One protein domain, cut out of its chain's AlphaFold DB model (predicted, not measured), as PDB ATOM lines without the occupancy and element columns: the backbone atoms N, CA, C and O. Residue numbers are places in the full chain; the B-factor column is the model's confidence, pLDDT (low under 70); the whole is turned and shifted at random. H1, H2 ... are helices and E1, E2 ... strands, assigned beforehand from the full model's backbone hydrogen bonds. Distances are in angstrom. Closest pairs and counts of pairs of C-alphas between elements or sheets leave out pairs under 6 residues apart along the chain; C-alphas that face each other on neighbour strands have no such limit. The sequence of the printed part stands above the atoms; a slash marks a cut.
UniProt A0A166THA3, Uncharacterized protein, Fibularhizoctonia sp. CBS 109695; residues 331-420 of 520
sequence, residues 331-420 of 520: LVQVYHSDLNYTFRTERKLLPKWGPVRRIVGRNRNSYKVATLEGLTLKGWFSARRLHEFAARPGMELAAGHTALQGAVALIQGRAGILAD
ATOM      1  N   LEU A 331     -33.446 -16.016 -36.452       98.25
ATOM      2  CA  LEU A 331     -32.042 -15.718 -36.703       98.25
ATOM      3  C   LEU A 331     -31.171 -16.863 -36.187       98.25
ATOM      4  O   LEU A 331     -31.271 -17.266 -35.031       98.25
ATOM      5  N   VAL A 332     -30.304 -17.385 -37.046       98.38
ATOM      6  CA  VAL A 332     -29.427 -18.515 -36.742       98.38
ATOM      7  C   VAL A 332     -28.019 -18.292 -37.278       98.38
ATOM      8  O   VAL A 332     -27.821 -17.627 -38.294       98.38
ATOM      9  N   GLN A 333     -27.032 -18.895 -36.632       98.31
ATOM     10  CA  GLN A 333     -25.673 -19.032 -37.145       98.31
ATOM     11  C   GLN A 333     -25.441 -20.464 -37.622       98.31
ATOM     12  O   GLN A 333     -25.926 -21.426 -37.027       98.31
ATOM     13  N   VAL A 334     -24.692 -20.607 -38.718       98.31
ATOM     14  CA  VAL A 334     -24.364 -21.913 -39.302       98.31
ATOM     15  C   VAL A 334     -22.976 -22.341 -38.840       98.31
ATOM     16  O   VAL A 334     -22.024 -21.567 -38.911       98.31
ATOM     17  N   TYR A 335     -22.854 -23.587 -38.402       97.94
ATOM     18  CA  TYR A 335     -21.598 -24.184 -37.979       97.94
ATOM     19  C   TYR A 335     -20.688 -24.533 -39.166       97.94
ATOM     20  O   TYR A 335     -21.071 -25.298 -40.070       97.94
ATOM     21  N   HIS A 336     -19.455 -24.035 -39.117       96.44
ATOM     22  CA  HIS A 336     -18.395 -24.321 -40.079       96.44
ATOM     23  C   HIS A 336     -17.681 -25.635 -39.736       96.44
ATOM     24  O   HIS A 336     -16.672 -25.673 -39.033       96.44
ATOM     25  N   SER A 337     -18.222 -26.752 -40.232       94.12
ATOM     26  CA  SER A 337     -17.648 -28.091 -40.016       94.12
ATOM     27  C   SER A 337     -16.268 -28.268 -40.653       94.12
ATOM     28  O   SER A 337     -15.489 -29.109 -40.218       94.12
ATOM     29  N   ASP A 338     -15.971 -27.485 -41.686       92.69
ATOM     30  CA  ASP A 338     -14.691 -27.449 -42.383       92.69
ATOM     31  C   ASP A 338     -13.543 -26.932 -41.504       92.69
ATOM     32  O   ASP A 338     -12.401 -27.333 -41.716       92.69
ATOM     33  N   LEU A 339     -13.837 -26.124 -40.477       93.38
ATOM     34  CA  LEU A 339     -12.827 -25.632 -39.532       93.38
ATOM     35  C   LEU A 339     -12.372 -26.696 -38.522       93.38
ATOM     36  O   LEU A 339     -11.273 -26.596 -37.981       93.38
ATOM     37  N   ASN A 340     -13.165 -27.746 -38.285       90.31
ATOM     38  CA  ASN A 340     -12.806 -28.788 -37.313       90.31
ATOM     39  C   ASN A 340     -11.718 -29.744 -37.804       90.31
ATOM     40  O   ASN A 340     -10.984 -30.299 -36.991       90.31
ATOM     41  N   TYR A 341     -11.646 -29.981 -39.113       88.12
ATOM     42  CA  TYR A 341     -10.784 -31.024 -39.677       88.12
ATOM     43  C   TYR A 341      -9.445 -30.502 -40.185       88.12
ATOM     44  O   TYR A 341      -8.606 -31.274 -40.644       88.12
ATOM     45  N   THR A 342      -9.213 -29.196 -40.108       84.56
ATOM     46  CA  THR A 342      -7.967 -28.615 -40.584       84.56
ATOM     47  C   THR A 342      -6.968 -28.431 -39.460       84.56
ATOM     48  O   THR A 342      -7.171 -27.628 -38.556       84.56
ATOM     49  N   PHE A 343      -5.837 -29.128 -39.567       84.62
ATOM     50  CA  PHE A 343      -4.701 -28.981 -38.654       84.62
ATOM     51  C   PHE A 343      -3.999 -27.620 -38.757       84.62
ATOM     52  O   PHE A 343      -3.239 -27.267 -37.855       84.62
ATOM     53  N   ARG A 344      -4.261 -26.848 -39.821       90.06
ATOM     54  CA  ARG A 344      -3.664 -25.524 -40.028       90.06
ATOM     55  C   ARG A 344      -4.049 -24.581 -38.889       90.06
ATOM     56  O   ARG A 344      -5.231 -24.365 -38.630       90.06
ATOM     57  N   THR A 345      -3.040 -24.018 -38.232       90.25
ATOM     58  CA  THR A 345      -3.169 -23.088 -37.099       90.25
ATOM     59  C   THR A 345      -3.995 -21.855 -37.448       90.25
ATOM     60  O   THR A 345      -4.826 -21.449 -36.645       90.25
ATOM     61  N   GLU A 346      -3.869 -21.337 -38.671       90.19
ATOM     62  CA  GLU A 346      -4.660 -20.202 -39.170       90.19
ATOM     63  C   GLU A 346      -6.171 -20.442 -39.058       90.19
ATOM     64  O   GLU A 346      -6.924 -19.576 -38.622       90.19
ATOM     65  N   ARG A 347      -6.630 -21.660 -39.374       90.62
ATOM     66  CA  ARG A 347      -8.055 -22.011 -39.315       90.62
ATOM     67  C   ARG A 347      -8.567 -22.207 -37.891       90.62
ATOM     68  O   ARG A 347      -9.775 -22.175 -37.683       90.62
ATOM     69  N   LYS A 348      -7.674 -22.360 -36.908       89.06
ATOM     70  CA  LYS A 348      -8.048 -22.426 -35.487       89.06
ATOM     71  C   LYS A 348      -8.407 -21.056 -34.911       89.06
ATOM     72  O   LYS A 348      -9.078 -21.012 -33.886       89.06
ATOM     73  N   LEU A 349      -7.972 -19.968 -35.555       94.12
ATOM     74  CA  LEU A 349      -8.278 -18.597 -35.134       94.12
ATOM     75  C   LEU A 349      -9.620 -18.093 -35.682       94.12
ATOM     76  O   LEU A 349     -10.143 -17.093 -35.197       94.12
ATOM     77  N   LEU A 350     -10.193 -18.777 -36.677       95.56
ATOM     78  CA  LEU A 350     -11.481 -18.396 -37.242       95.56
ATOM     79  C   LEU A 350     -12.635 -18.800 -36.309       95.56
ATOM     80  O   LEU A 350     -12.615 -19.894 -35.731       95.56
ATOM     81  N   PRO A 351     -13.674 -17.956 -36.173       96.19
ATOM     82  CA  PRO A 351     -14.849 -18.307 -35.391       96.19
ATOM     83  C   PRO A 351     -15.543 -19.536 -35.989       96.19
ATOM     84  O   PRO A 351     -15.771 -19.627 -37.194       96.19
ATOM     85  N   LYS A 352     -15.918 -20.490 -35.128       96.69
ATOM     86  CA  LYS A 352     -16.605 -21.730 -35.544       96.69
ATOM     87  C   LYS A 352     -18.016 -21.487 -36.085       96.69
ATOM     88  O   LYS A 352     -18.527 -22.274 -36.884       96.69
ATOM     89  N   TRP A 353     -18.651 -20.421 -35.614       97.88
ATOM     90  CA  TRP A 353     -19.990 -20.011 -36.012       97.88
ATOM     91  C   TRP A 353     -19.893 -18.942 -37.089       97.88
ATOM     92  O   TRP A 353     -19.169 -17.960 -36.934       97.88
ATOM     93  N   GLY A 354     -20.614 -19.154 -38.187       97.25
ATOM     94  CA  GLY A 354     -20.649 -18.222 -39.302       97.25
ATOM     95  C   GLY A 354     -21.438 -16.940 -39.010       97.25
ATOM     96  O   GLY A 354     -21.969 -16.752 -37.909       97.25
ATOM     97  N   PRO A 355     -21.566 -16.058 -40.017       97.75
ATOM     98  CA  PRO A 355     -22.393 -14.864 -39.903       97.75
ATOM     99  C   PRO A 355     -23.859 -15.225 -39.626       97.75
ATOM    100  O   PRO A 355     -24.320 -16.317 -39.978       97.75
ATOM    101  N   VAL A 356     -24.583 -14.290 -39.007       98.19
ATOM    102  CA  VAL A 356     -26.011 -14.431 -38.691       98.19
ATOM    103  C   VAL A 356     -26.825 -14.502 -39.976       98.19
ATOM    104  O   VAL A 356     -26.598 -13.765 -40.937       98.19
ATOM    105  N   ARG A 357     -27.772 -15.430 -40.001       98.12
ATOM    106  CA  ARG A 357     -28.608 -15.762 -41.147       98.12
ATOM    107  C   ARG A 357     -30.042 -15.989 -40.698       98.12
ATOM    108  O   ARG A 357     -30.321 -16.061 -39.509       98.12
ATOM    109  N   ARG A 358     -30.954 -16.112 -41.654       98.00
ATOM    110  CA  ARG A 358     -32.381 -16.302 -41.398       98.00
ATOM    111  C   ARG A 358     -32.878 -17.608 -41.991       98.00
ATOM    112  O   ARG A 358     -32.493 -17.975 -43.099       98.00
ATOM    113  N   ILE A 359     -33.748 -18.309 -41.275       98.38
ATOM    114  CA  ILE A 359     -34.420 -19.498 -41.808       98.38
ATOM    115  C   ILE A 359     -35.551 -19.060 -42.735       98.38
ATOM    116  O   ILE A 359     -36.432 -18.314 -42.326       98.38
ATOM    117  N   VAL A 360     -35.538 -19.546 -43.974       98.00
ATOM    118  CA  VAL A 360     -36.558 -19.239 -44.995       98.00
ATOM    119  C   VAL A 360     -37.493 -20.420 -45.227       98.00
ATOM    120  O   VAL A 360     -38.631 -20.245 -45.645       98.00
ATOM    121  N   GLY A 361     -37.040 -21.640 -44.944       97.75
ATOM    122  CA  GLY A 361     -37.863 -22.832 -45.092       97.75
ATOM    123  C   GLY A 361     -37.441 -23.937 -44.142       97.75
ATOM    124  O   GLY A 361     -36.272 -24.039 -43.767       97.75
ATOM    125  N   ARG A 362     -38.399 -24.787 -43.782       97.94
ATOM    126  CA  ARG A 362     -38.207 -25.942 -42.905       97.94
ATOM    127  C   ARG A 362     -38.687 -27.206 -43.615       97.94
ATOM    128  O   ARG A 362     -39.745 -27.215 -44.230       97.94
ATOM    129  N   ASN A 363     -37.904 -28.272 -43.507       97.56
ATOM    130  CA  ASN A 363     -38.241 -29.623 -43.937       97.56
ATOM    131  C   ASN A 363     -37.769 -30.614 -42.863       97.56
ATOM    132  O   ASN A 363     -36.600 -31.008 -42.828       97.56
ATOM    133  N   ARG A 364     -38.677 -31.002 -41.959       95.50
ATOM    134  CA  ARG A 364     -38.379 -31.841 -40.783       95.50
ATOM    135  C   ARG A 364     -37.219 -31.258 -39.957       95.50
ATOM    136  O   ARG A 364     -37.384 -30.205 -39.350       95.50
ATOM    137  N   ASN A 365     -36.062 -31.929 -39.968       96.81
ATOM    138  CA  ASN A 365     -34.834 -31.561 -39.252       96.81
ATOM    139  C   ASN A 365     -33.797 -30.845 -40.147       96.81
ATOM    140  O   ASN A 365     -32.611 -30.756 -39.818       96.81
ATOM    141  N   SER A 366     -34.224 -30.411 -41.332       97.50
ATOM    142  CA  SER A 366     -33.410 -29.722 -42.326       97.50
ATOM    143  C   SER A 366     -34.022 -28.366 -42.652       97.50
ATOM    144  O   SER A 366     -35.234 -28.238 -42.799       97.50
ATOM    145  N   TYR A 367     -33.184 -27.350 -42.799       98.50
ATOM    146  CA  TYR A 367     -33.608 -25.961 -42.925       98.50
ATOM    147  C   TYR A 367     -32.930 -25.299 -44.116       98.50
ATOM    148  O   TYR A 367     -31.745 -25.513 -44.381       98.50
ATOM    149  N   LYS A 368     -33.690 -24.478 -44.835       98.38
ATOM    150  CA  LYS A 368     -33.174 -23.601 -45.880       98.38
ATOM    151  C   LYS A 368     -32.878 -22.250 -45.247       98.38
ATOM    152  O   LYS A 368     -33.751 -21.650 -44.623       98.38
ATOM    153  N   VAL A 369     -31.645 -21.795 -45.397       98.50
ATOM    154  CA  VAL A 369     -31.125 -20.604 -44.722       98.50
ATOM    155  C   VAL A 369     -30.799 -19.540 -45.769       98.50
ATOM    156  O   VAL A 369     -30.298 -19.874 -46.840       98.50
ATOM    157  N   ALA A 370     -31.061 -18.271 -45.479       98.31
ATOM    158  CA  ALA A 370     -30.695 -17.129 -46.311       98.31
ATOM    159  C   ALA A 370     -29.867 -16.106 -45.533       98.31
ATOM    160  O   ALA A 370     -29.896 -16.067 -44.303       98.31
ATOM    161  N   THR A 371     -29.101 -15.286 -46.248       98.19
ATOM    162  CA  THR A 371     -28.494 -14.080 -45.675       98.19
ATOM    163  C   THR A 371     -29.581 -13.105 -45.225       98.19
ATOM    164  O   THR A 371     -30.751 -13.237 -45.587       98.19
ATOM    165  N   LEU A 372     -29.192 -12.111 -44.428       96.56
ATOM    166  CA  LEU A 372     -30.095 -11.042 -43.999       96.56
ATOM    167  C   LEU A 372     -30.631 -10.217 -45.183       96.56
ATOM    168  O   LEU A 372     -31.735  -9.696 -45.105       96.56
ATOM    169  N   GLU A 373     -29.893 -10.193 -46.293       96.44
ATOM    170  CA  GLU A 373     -30.274  -9.585 -47.578       96.44
ATOM    171  C   GLU A 373     -31.283 -10.433 -48.379       96.44
ATOM    172  O   GLU A 373     -31.700 -10.050 -49.466       96.44
ATOM    173  N   GLY A 374     -31.658 -11.616 -47.881       96.12
ATOM    174  CA  GLY A 374     -32.594 -12.519 -48.555       96.12
ATOM    175  C   GLY A 374     -31.950 -13.490 -49.551       96.12
ATOM    176  O   GLY A 374     -32.660 -14.282 -50.173       96.12
ATOM    177  N   LEU A 375     -30.618 -13.516 -49.680       97.88
ATOM    178  CA  LEU A 375     -29.936 -14.461 -50.568       97.88
ATOM    179  C   LEU A 375     -29.928 -15.859 -49.949       97.88
ATOM    180  O   LEU A 375     -29.238 -16.128 -48.963       97.88
ATOM    181  N   THR A 376     -30.689 -16.780 -50.537       98.25
ATOM    182  CA  THR A 376     -30.743 -18.166 -50.060       98.25
ATOM    183  C   THR A 376     -29.415 -18.876 -50.291       98.25
ATOM    184  O   THR A 376     -28.919 -18.930 -51.417       98.25
ATOM    185  N   LEU A 377     -28.874 -19.492 -49.243       97.81
ATOM    186  CA  LEU A 377     -27.738 -20.391 -49.365       97.81
ATOM    187  C   LEU A 377     -28.124 -21.653 -50.133       97.81
ATOM    188  O   LEU A 377     -29.241 -22.167 -50.025       97.81
ATOM    189  N   LYS A 378     -27.158 -22.186 -50.881       97.75
ATOM    190  CA  LYS A 378     -27.322 -23.453 -51.588       97.75
ATOM    191  C   LYS A 378     -27.354 -24.612 -50.588       97.75
ATOM    192  O   LYS A 378     -26.438 -24.768 -49.782       97.75
ATOM    193  N   GLY A 379     -28.372 -25.460 -50.712       97.44
ATOM    194  CA  GLY A 379     -28.526 -26.685 -49.927       97.44
ATOM    195  C   GLY A 379     -29.421 -26.539 -48.695       97.44
ATOM    196  O   GLY A 379     -30.013 -25.490 -48.442       97.44
ATOM    197  N   TRP A 380     -29.533 -27.639 -47.955       98.19
ATOM    198  CA  TRP A 380     -30.293 -27.737 -46.713       98.19
ATOM    199  C   TRP A 380     -29.337 -27.980 -45.544       98.19
ATOM    200  O   TRP A 380     -28.394 -28.763 -45.655       98.19
ATOM    201  N   PHE A 381     -29.589 -27.322 -44.418       98.12
ATOM    202  CA  PHE A 381     -28.762 -27.390 -43.217       98.12
ATOM    203  C   PHE A 381     -29.487 -28.176 -42.125       98.12
ATOM    204  O   PHE A 381     -30.645 -27.901 -41.831       98.12
ATOM    205  N   SER A 382     -28.816 -29.152 -41.514       97.50
ATOM    206  CA  SER A 382     -29.365 -29.888 -40.365       97.50
ATOM    207  C   SER A 382     -29.480 -28.980 -39.136       97.50
ATOM    208  O   SER A 382     -28.571 -28.177 -38.915       97.50
ATOM    209  N   ALA A 383     -30.507 -29.164 -38.289       97.31
ATOM    210  CA  ALA A 383     -30.632 -28.441 -37.009       97.31
ATOM    211  C   ALA A 383     -29.357 -28.499 -36.164       97.31
ATOM    212  O   ALA A 383     -28.983 -27.516 -35.544       97.31
ATOM    213  N   ARG A 384     -28.644 -29.635 -36.184       96.12
ATOM    214  CA  ARG A 384     -27.407 -29.837 -35.407       96.12
ATOM    215  C   ARG A 384     -26.276 -28.886 -35.805       96.12
ATOM    216  O   ARG A 384     -25.307 -28.745 -35.071       96.12
ATOM    217  N   ARG A 385     -26.363 -28.285 -36.995       97.19
ATOM    218  CA  ARG A 385     -25.401 -27.304 -37.511       97.19
ATOM    219  C   ARG A 385     -25.896 -25.870 -37.366       97.19
ATOM    220  O   ARG A 385     -25.212 -24.968 -37.838       97.19
ATOM    221  N   LEU A 386     -27.074 -25.666 -36.791       98.19
ATOM    222  CA  LEU A 386     -27.655 -24.355 -36.574       98.19
ATOM    223  C   LEU A 386     -27.608 -24.029 -35.088       98.19
ATOM    224  O   LEU A 386     -27.819 -24.894 -34.242       98.19
ATOM    225  N   HIS A 387     -27.329 -22.771 -34.794       97.88
ATOM    226  CA  HIS A 387     -27.396 -22.224 -33.451       97.88
ATOM    227  C   HIS A 387     -28.278 -20.992 -33.482       97.88
ATOM    228  O   HIS A 387     -28.097 -20.131 -34.345       97.88
ATOM    229  N   GLU A 388     -29.234 -20.914 -32.565       97.75
ATOM    230  CA  GLU A 388     -30.094 -19.743 -32.451       97.75
ATOM    231  C   GLU A 388     -29.262 -18.511 -32.092       97.75
ATOM    232  O   GLU A 388     -28.378 -18.558 -31.236       97.75
ATOM    233  N   PHE A 389     -29.507 -17.406 -32.787       97.75
ATOM    234  CA  PHE A 389     -28.838 -16.144 -32.522       97.75
ATOM    235  C   PHE A 389     -29.809 -15.186 -31.837       97.75
ATOM    236  O   PHE A 389     -30.675 -14.592 -32.481       97.75
ATOM    237  N   ALA A 390     -29.629 -15.007 -30.530       96.50
ATOM    238  CA  ALA A 390     -30.347 -14.003 -29.760       96.50
ATOM    239  C   ALA A 390     -29.701 -12.626 -29.982       96.50
ATOM    240  O   ALA A 390     -28.655 -12.311 -29.410       96.50
ATOM    241  N   ALA A 391     -30.309 -11.806 -30.841       96.38
ATOM    242  CA  ALA A 391     -29.848 -10.442 -31.063       96.38
ATOM    243  C   ALA A 391     -29.983  -9.618 -29.771       96.38
ATOM    244  O   ALA A 391     -31.023  -9.647 -29.112       96.38
ATOM    245  N   ARG A 392     -28.938  -8.861 -29.407       96.88
ATOM    246  CA  ARG A 392     -29.003  -7.971 -28.241       96.88
ATOM    247  C   ARG A 392     -30.034  -6.859 -28.487       96.88
ATOM    248  O   ARG A 392     -30.007  -6.260 -29.568       96.88
ATOM    249  N   PRO A 393     -30.885  -6.527 -27.498       96.31
ATOM    250  CA  PRO A 393     -31.749  -5.353 -27.576       96.31
ATOM    251  C   PRO A 393     -30.933  -4.095 -27.904       96.31
ATOM    252  O   PRO A 393     -29.836  -3.912 -27.381       96.31
ATOM    253  N   GLY A 394     -31.454  -3.254 -28.798       96.56
ATOM    254  CA  GLY A 394     -30.779  -2.040 -29.275       96.56
ATOM    255  C   GLY A 394     -29.907  -2.222 -30.522       96.56
ATOM    256  O   GLY A 394     -29.492  -1.230 -31.109       96.56
ATOM    257  N   MET A 395     -29.655  -3.454 -30.981       96.56
ATOM    258  CA  MET A 395     -29.045  -3.670 -32.298       96.56
ATOM    259  C   MET A 395     -30.092  -3.512 -33.407       96.56
ATOM    260  O   MET A 395     -31.216  -3.993 -33.268       96.56
ATOM    261  N   GLU A 396     -29.705  -2.946 -34.553       96.12
ATOM    262  CA  GLU A 396     -30.569  -2.869 -35.746       96.12
ATOM    263  C   GLU A 396     -31.100  -4.249 -36.160       96.12
ATOM    264  O   GLU A 396     -32.254  -4.395 -36.555       96.12
ATOM    265  N   LEU A 397     -30.286  -5.296 -35.973       95.38
ATOM    266  CA  LEU A 397     -30.693  -6.685 -36.195       95.38
ATOM    267  C   LEU A 397     -31.848  -7.124 -35.293       95.38
ATOM    268  O   LEU A 397     -32.715  -7.864 -35.753       95.38
ATOM    269  N   ALA A 398     -31.873  -6.682 -34.032       95.81
ATOM    270  CA  ALA A 398     -32.965  -6.987 -33.116       95.81
ATOM    271  C   ALA A 398     -34.241  -6.260 -33.552       95.81
ATOM    272  O   ALA A 398     -35.285  -6.893 -33.672       95.81
ATOM    273  N   ALA A 399     -34.145  -4.969 -33.890       95.75
ATOM    274  CA  ALA A 399     -35.281  -4.191 -34.387       95.75
ATOM    275  C   ALA A 399     -35.863  -4.790 -35.682       95.75
ATOM    276  O   ALA A 399     -37.067  -5.022 -35.773       95.75
ATOM    277  N   GLY A 400     -35.008  -5.130 -36.651       95.25
ATOM    278  CA  GLY A 400     -35.423  -5.753 -37.908       95.25
ATOM    279  C   GLY A 400     -35.971  -7.173 -37.740       95.25
ATOM    280  O   GLY A 400     -36.831  -7.603 -38.510       95.25
ATOM    281  N   HIS A 401     -35.505  -7.922 -36.736       95.69
ATOM    282  CA  HIS A 401     -36.066  -9.230 -36.406       95.69
ATOM    283  C   HIS A 401     -37.462  -9.105 -35.795       95.69
ATOM    284  O   HIS A 401     -38.388  -9.739 -36.297       95.69
ATOM    285  N   THR A 402     -37.625  -8.241 -34.790       95.62
ATOM    286  CA  THR A 402     -38.912  -7.980 -34.136       95.62
ATOM    287  C   THR A 402     -39.940  -7.435 -35.123       95.62
ATOM    288  O   THR A 402     -41.064  -7.931 -35.171       95.62
ATOM    289  N   ALA A 403     -39.556  -6.475 -35.972       95.38
ATOM    290  CA  ALA A 403     -40.438  -5.919 -36.995       95.38
ATOM    291  C   ALA A 403     -40.918  -6.995 -37.979       95.38
ATOM    292  O   ALA A 403     -42.103  -7.065 -38.304       95.38
ATOM    293  N   LEU A 404     -40.018  -7.880 -38.421       93.94
ATOM    294  CA  LEU A 404     -40.392  -8.938 -39.350       93.94
ATOM    295  C   LEU A 404     -41.225 -10.037 -38.683       93.94
ATOM    296  O   LEU A 404     -42.167 -10.526 -39.298       93.94
ATOM    297  N   GLN A 405     -40.929 -10.407 -37.436       94.25
ATOM    298  CA  GLN A 405     -41.791 -11.315 -36.676       94.25
ATOM    299  C   GLN A 405     -43.195 -10.727 -36.496       94.25
ATOM    300  O   GLN A 405     -44.172 -11.439 -36.713       94.25
ATOM    301  N   GLY A 406     -43.303  -9.428 -36.203       95.38
ATOM    302  CA  GLY A 406     -44.582  -8.719 -36.137       95.38
ATOM    303  C   GLY A 406     -45.338  -8.743 -37.468       95.38
ATOM    304  O   GLY A 406     -46.515  -9.094 -37.503       95.38
ATOM    305  N   ALA A 407     -44.660  -8.460 -38.584       94.44
ATOM    306  CA  ALA A 407     -45.265  -8.518 -39.916       94.44
ATOM    307  C   ALA A 407     -45.752  -9.932 -40.280       94.44
ATOM    308  O   ALA A 407     -46.848 -10.099 -40.813       94.44
ATOM    309  N   VAL A 408     -44.968 -10.965 -39.958       92.81
ATOM    310  CA  VAL A 408     -45.340 -12.367 -40.198       92.81
ATOM    311  C   VAL A 408     -46.537 -12.770 -39.340       92.81
ATOM    312  O   VAL A 408     -47.459 -13.394 -39.862       92.81
ATOM    313  N   ALA A 409     -46.561 -12.374 -38.066       92.25
ATOM    314  CA  ALA A 409     -47.692 -12.620 -37.178       92.25
ATOM    315  C   ALA A 409     -48.976 -11.942 -37.686       92.25
ATOM    316  O   ALA A 409     -50.035 -12.566 -37.681       92.25
ATOM    317  N   LEU A 410     -48.888 -10.712 -38.206       94.69
ATOM    318  CA  LEU A 410     -50.027 -10.011 -38.813       94.69
ATOM    319  C   LEU A 410     -50.559 -10.727 -40.063       94.69
ATOM    320  O   LEU A 410     -51.772 -10.882 -40.217       94.69
ATOM    321  N   ILE A 411     -49.671 -11.199 -40.944       92.75
ATOM    322  CA  ILE A 411     -50.064 -11.948 -42.149       92.75
ATOM    323  C   ILE A 411     -50.719 -13.281 -41.765       92.75
ATOM    324  O   ILE A 411     -51.762 -13.634 -42.316       92.75
ATOM    325  N   GLN A 412     -50.144 -14.006 -40.801       90.25
ATOM    326  CA  GLN A 412     -50.692 -15.276 -40.318       90.25
ATOM    327  C   GLN A 412     -52.043 -15.091 -39.618       90.25
ATOM    328  O   GLN A 412     -52.972 -15.850 -39.887       90.25
ATOM    329  N   GLY A 413     -52.190 -14.051 -38.793       92.50
ATOM    330  CA  GLY A 413     -53.461 -13.715 -38.149       92.50
ATOM    331  C   GLY A 413     -54.560 -13.386 -39.162       92.50
ATOM    332  O   GLY A 413     -55.687 -13.857 -39.032       92.50
ATOM    333  N   ARG A 414     -54.230 -12.649 -40.232       90.62
ATOM    334  CA  ARG A 414     -55.193 -12.330 -41.298       90.62
ATOM    335  C   ARG A 414     -55.592 -13.557 -42.123       90.62
ATOM    336  O   ARG A 414     -56.748 -13.657 -42.524       90.62
ATOM    337  N   ALA A 415     -54.662 -14.483 -42.358       87.00
ATOM    338  CA  ALA A 415     -54.949 -15.732 -43.061       87.00
ATOM    339  C   ALA A 415     -55.900 -16.645 -42.264       87.00
ATOM    340  O   ALA A 415     -56.788 -17.250 -42.862       87.00
ATOM    341  N   GLY A 416     -55.768 -16.693 -40.932       84.88
ATOM    342  CA  GLY A 416     -56.680 -17.451 -40.065       84.88
ATOM    343  C   GLY A 416     -58.130 -16.963 -40.153       84.88
ATOM    344  O   GLY A 416     -59.033 -17.755 -40.392       84.88
ATOM    345  N   ILE A 417     -58.348 -15.644 -40.089       80.75
ATOM    346  CA  ILE A 417     -59.698 -15.051 -40.157       80.75
ATOM    347  C   ILE A 417     -60.384 -15.335 -41.504       80.75
ATOM    348  O   ILE A 417     -61.606 -15.477 -41.568       80.75
ATOM    349  N   LEU A 418     -59.616 -15.400 -42.599       78.69
ATOM    350  CA  LEU A 418     -60.184 -15.693 -43.913       78.69
ATOM    351  C   LEU A 418     -60.607 -17.164 -44.041       78.69
ATOM    352  O   LEU A 418     -61.624 -17.437 -44.669       78.69
ATOM    353  N   ALA A 419     -59.863 -18.091 -43.428       74.38
ATOM    354  CA  ALA A 419     -60.207 -19.512 -43.430       74.38
ATOM    355  C   ALA A 419     -61.508 -19.789 -42.654       74.38
ATOM    356  O   ALA A 419     -62.352 -20.544 -43.131       74.38
ATOM    357  N   ASP A 420     -61.723 -19.108 -41.524       76.69
ATOM    358  CA  ASP A 420     -62.938 -19.286 -40.715       76.69
ATOM    359  C   ASP A 420     -64.203 -18.751 -41.409       76.69
ATOM    360  O   ASP A 420     -65.289 -19.307 -41.246       76.69
TER     361      ASP A 420
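This is residues 331 to 420 of the 520 residues of an uncharacterized protein of Fibularhizoctonia sp. CBS 109695 (UniProt A0A166THA3). A small, strongly twisted sheet of four strands makes the core, and two arms stick out from it at opposite ends: the loop of residues 341 to 346, which enters the short helix H1, and residues 403 to 420 of the long helix H2. The printed part has 90 residues, in the order E1 H1 E2 E3 E4 H2; the sheet runs E3 E2 E1 E4, antiparallel throughout, and the class is mixed, helices and strands. The whole is loose, with a radius of gyration of the C-alphas of 16.4 A, and elongated, spanning 59 by 33 by 20 A.

E2, residues 353 to 363, is 22.1 A long and bends by 90 degrees at residue 356. E1, residues 331 to 335, begins at C-alpha 331 (-32.042, -15.718, -36.703). E3 is residues 366 to 370, E4 residues 386 to 388 and H1 residues 345 to 348. H2, residues 396 to 420, is 36.6 A long and ends at C-alpha 420 (-62.938, -19.286, -40.715).

E2 pairs antiparallel with E1 over its residues 353 to 358, with N 332 and O 357 2.8 A apart. Over residues 358 to 363 it pairs with E3, N 360 and O 368 being 2.8 A apart; E2 and E3 form a hairpin. E4 is antiparallel to E1, with N 333 and O 387 2.8 A apart. Residues 366 to 367 of E3 also pair, antiparallel, with residues 381 to 382. H2 only just is on the sheet, with 5 pairs of C-alphas within 10 A, and only grazes it with its residues 397 to 401; the closest C-alphas of E1 and H2 are those of Leu 331 and His 401, 7.6 A. H1 is not on the sheet and is apart from H2. Every O i to N i+4 pair in H2 is within hydrogen-bond range; H1 is too short for such a pair and has 1 O i to N i+3 pair, within range.

The two C-alphas farthest apart, those of Thr 345 and Asp 420, are 60.0 A apart. The printed part has no cut. The link from E3 to E4, residues 371 to 385, is long. No printed residue is under 70 in pLDDT.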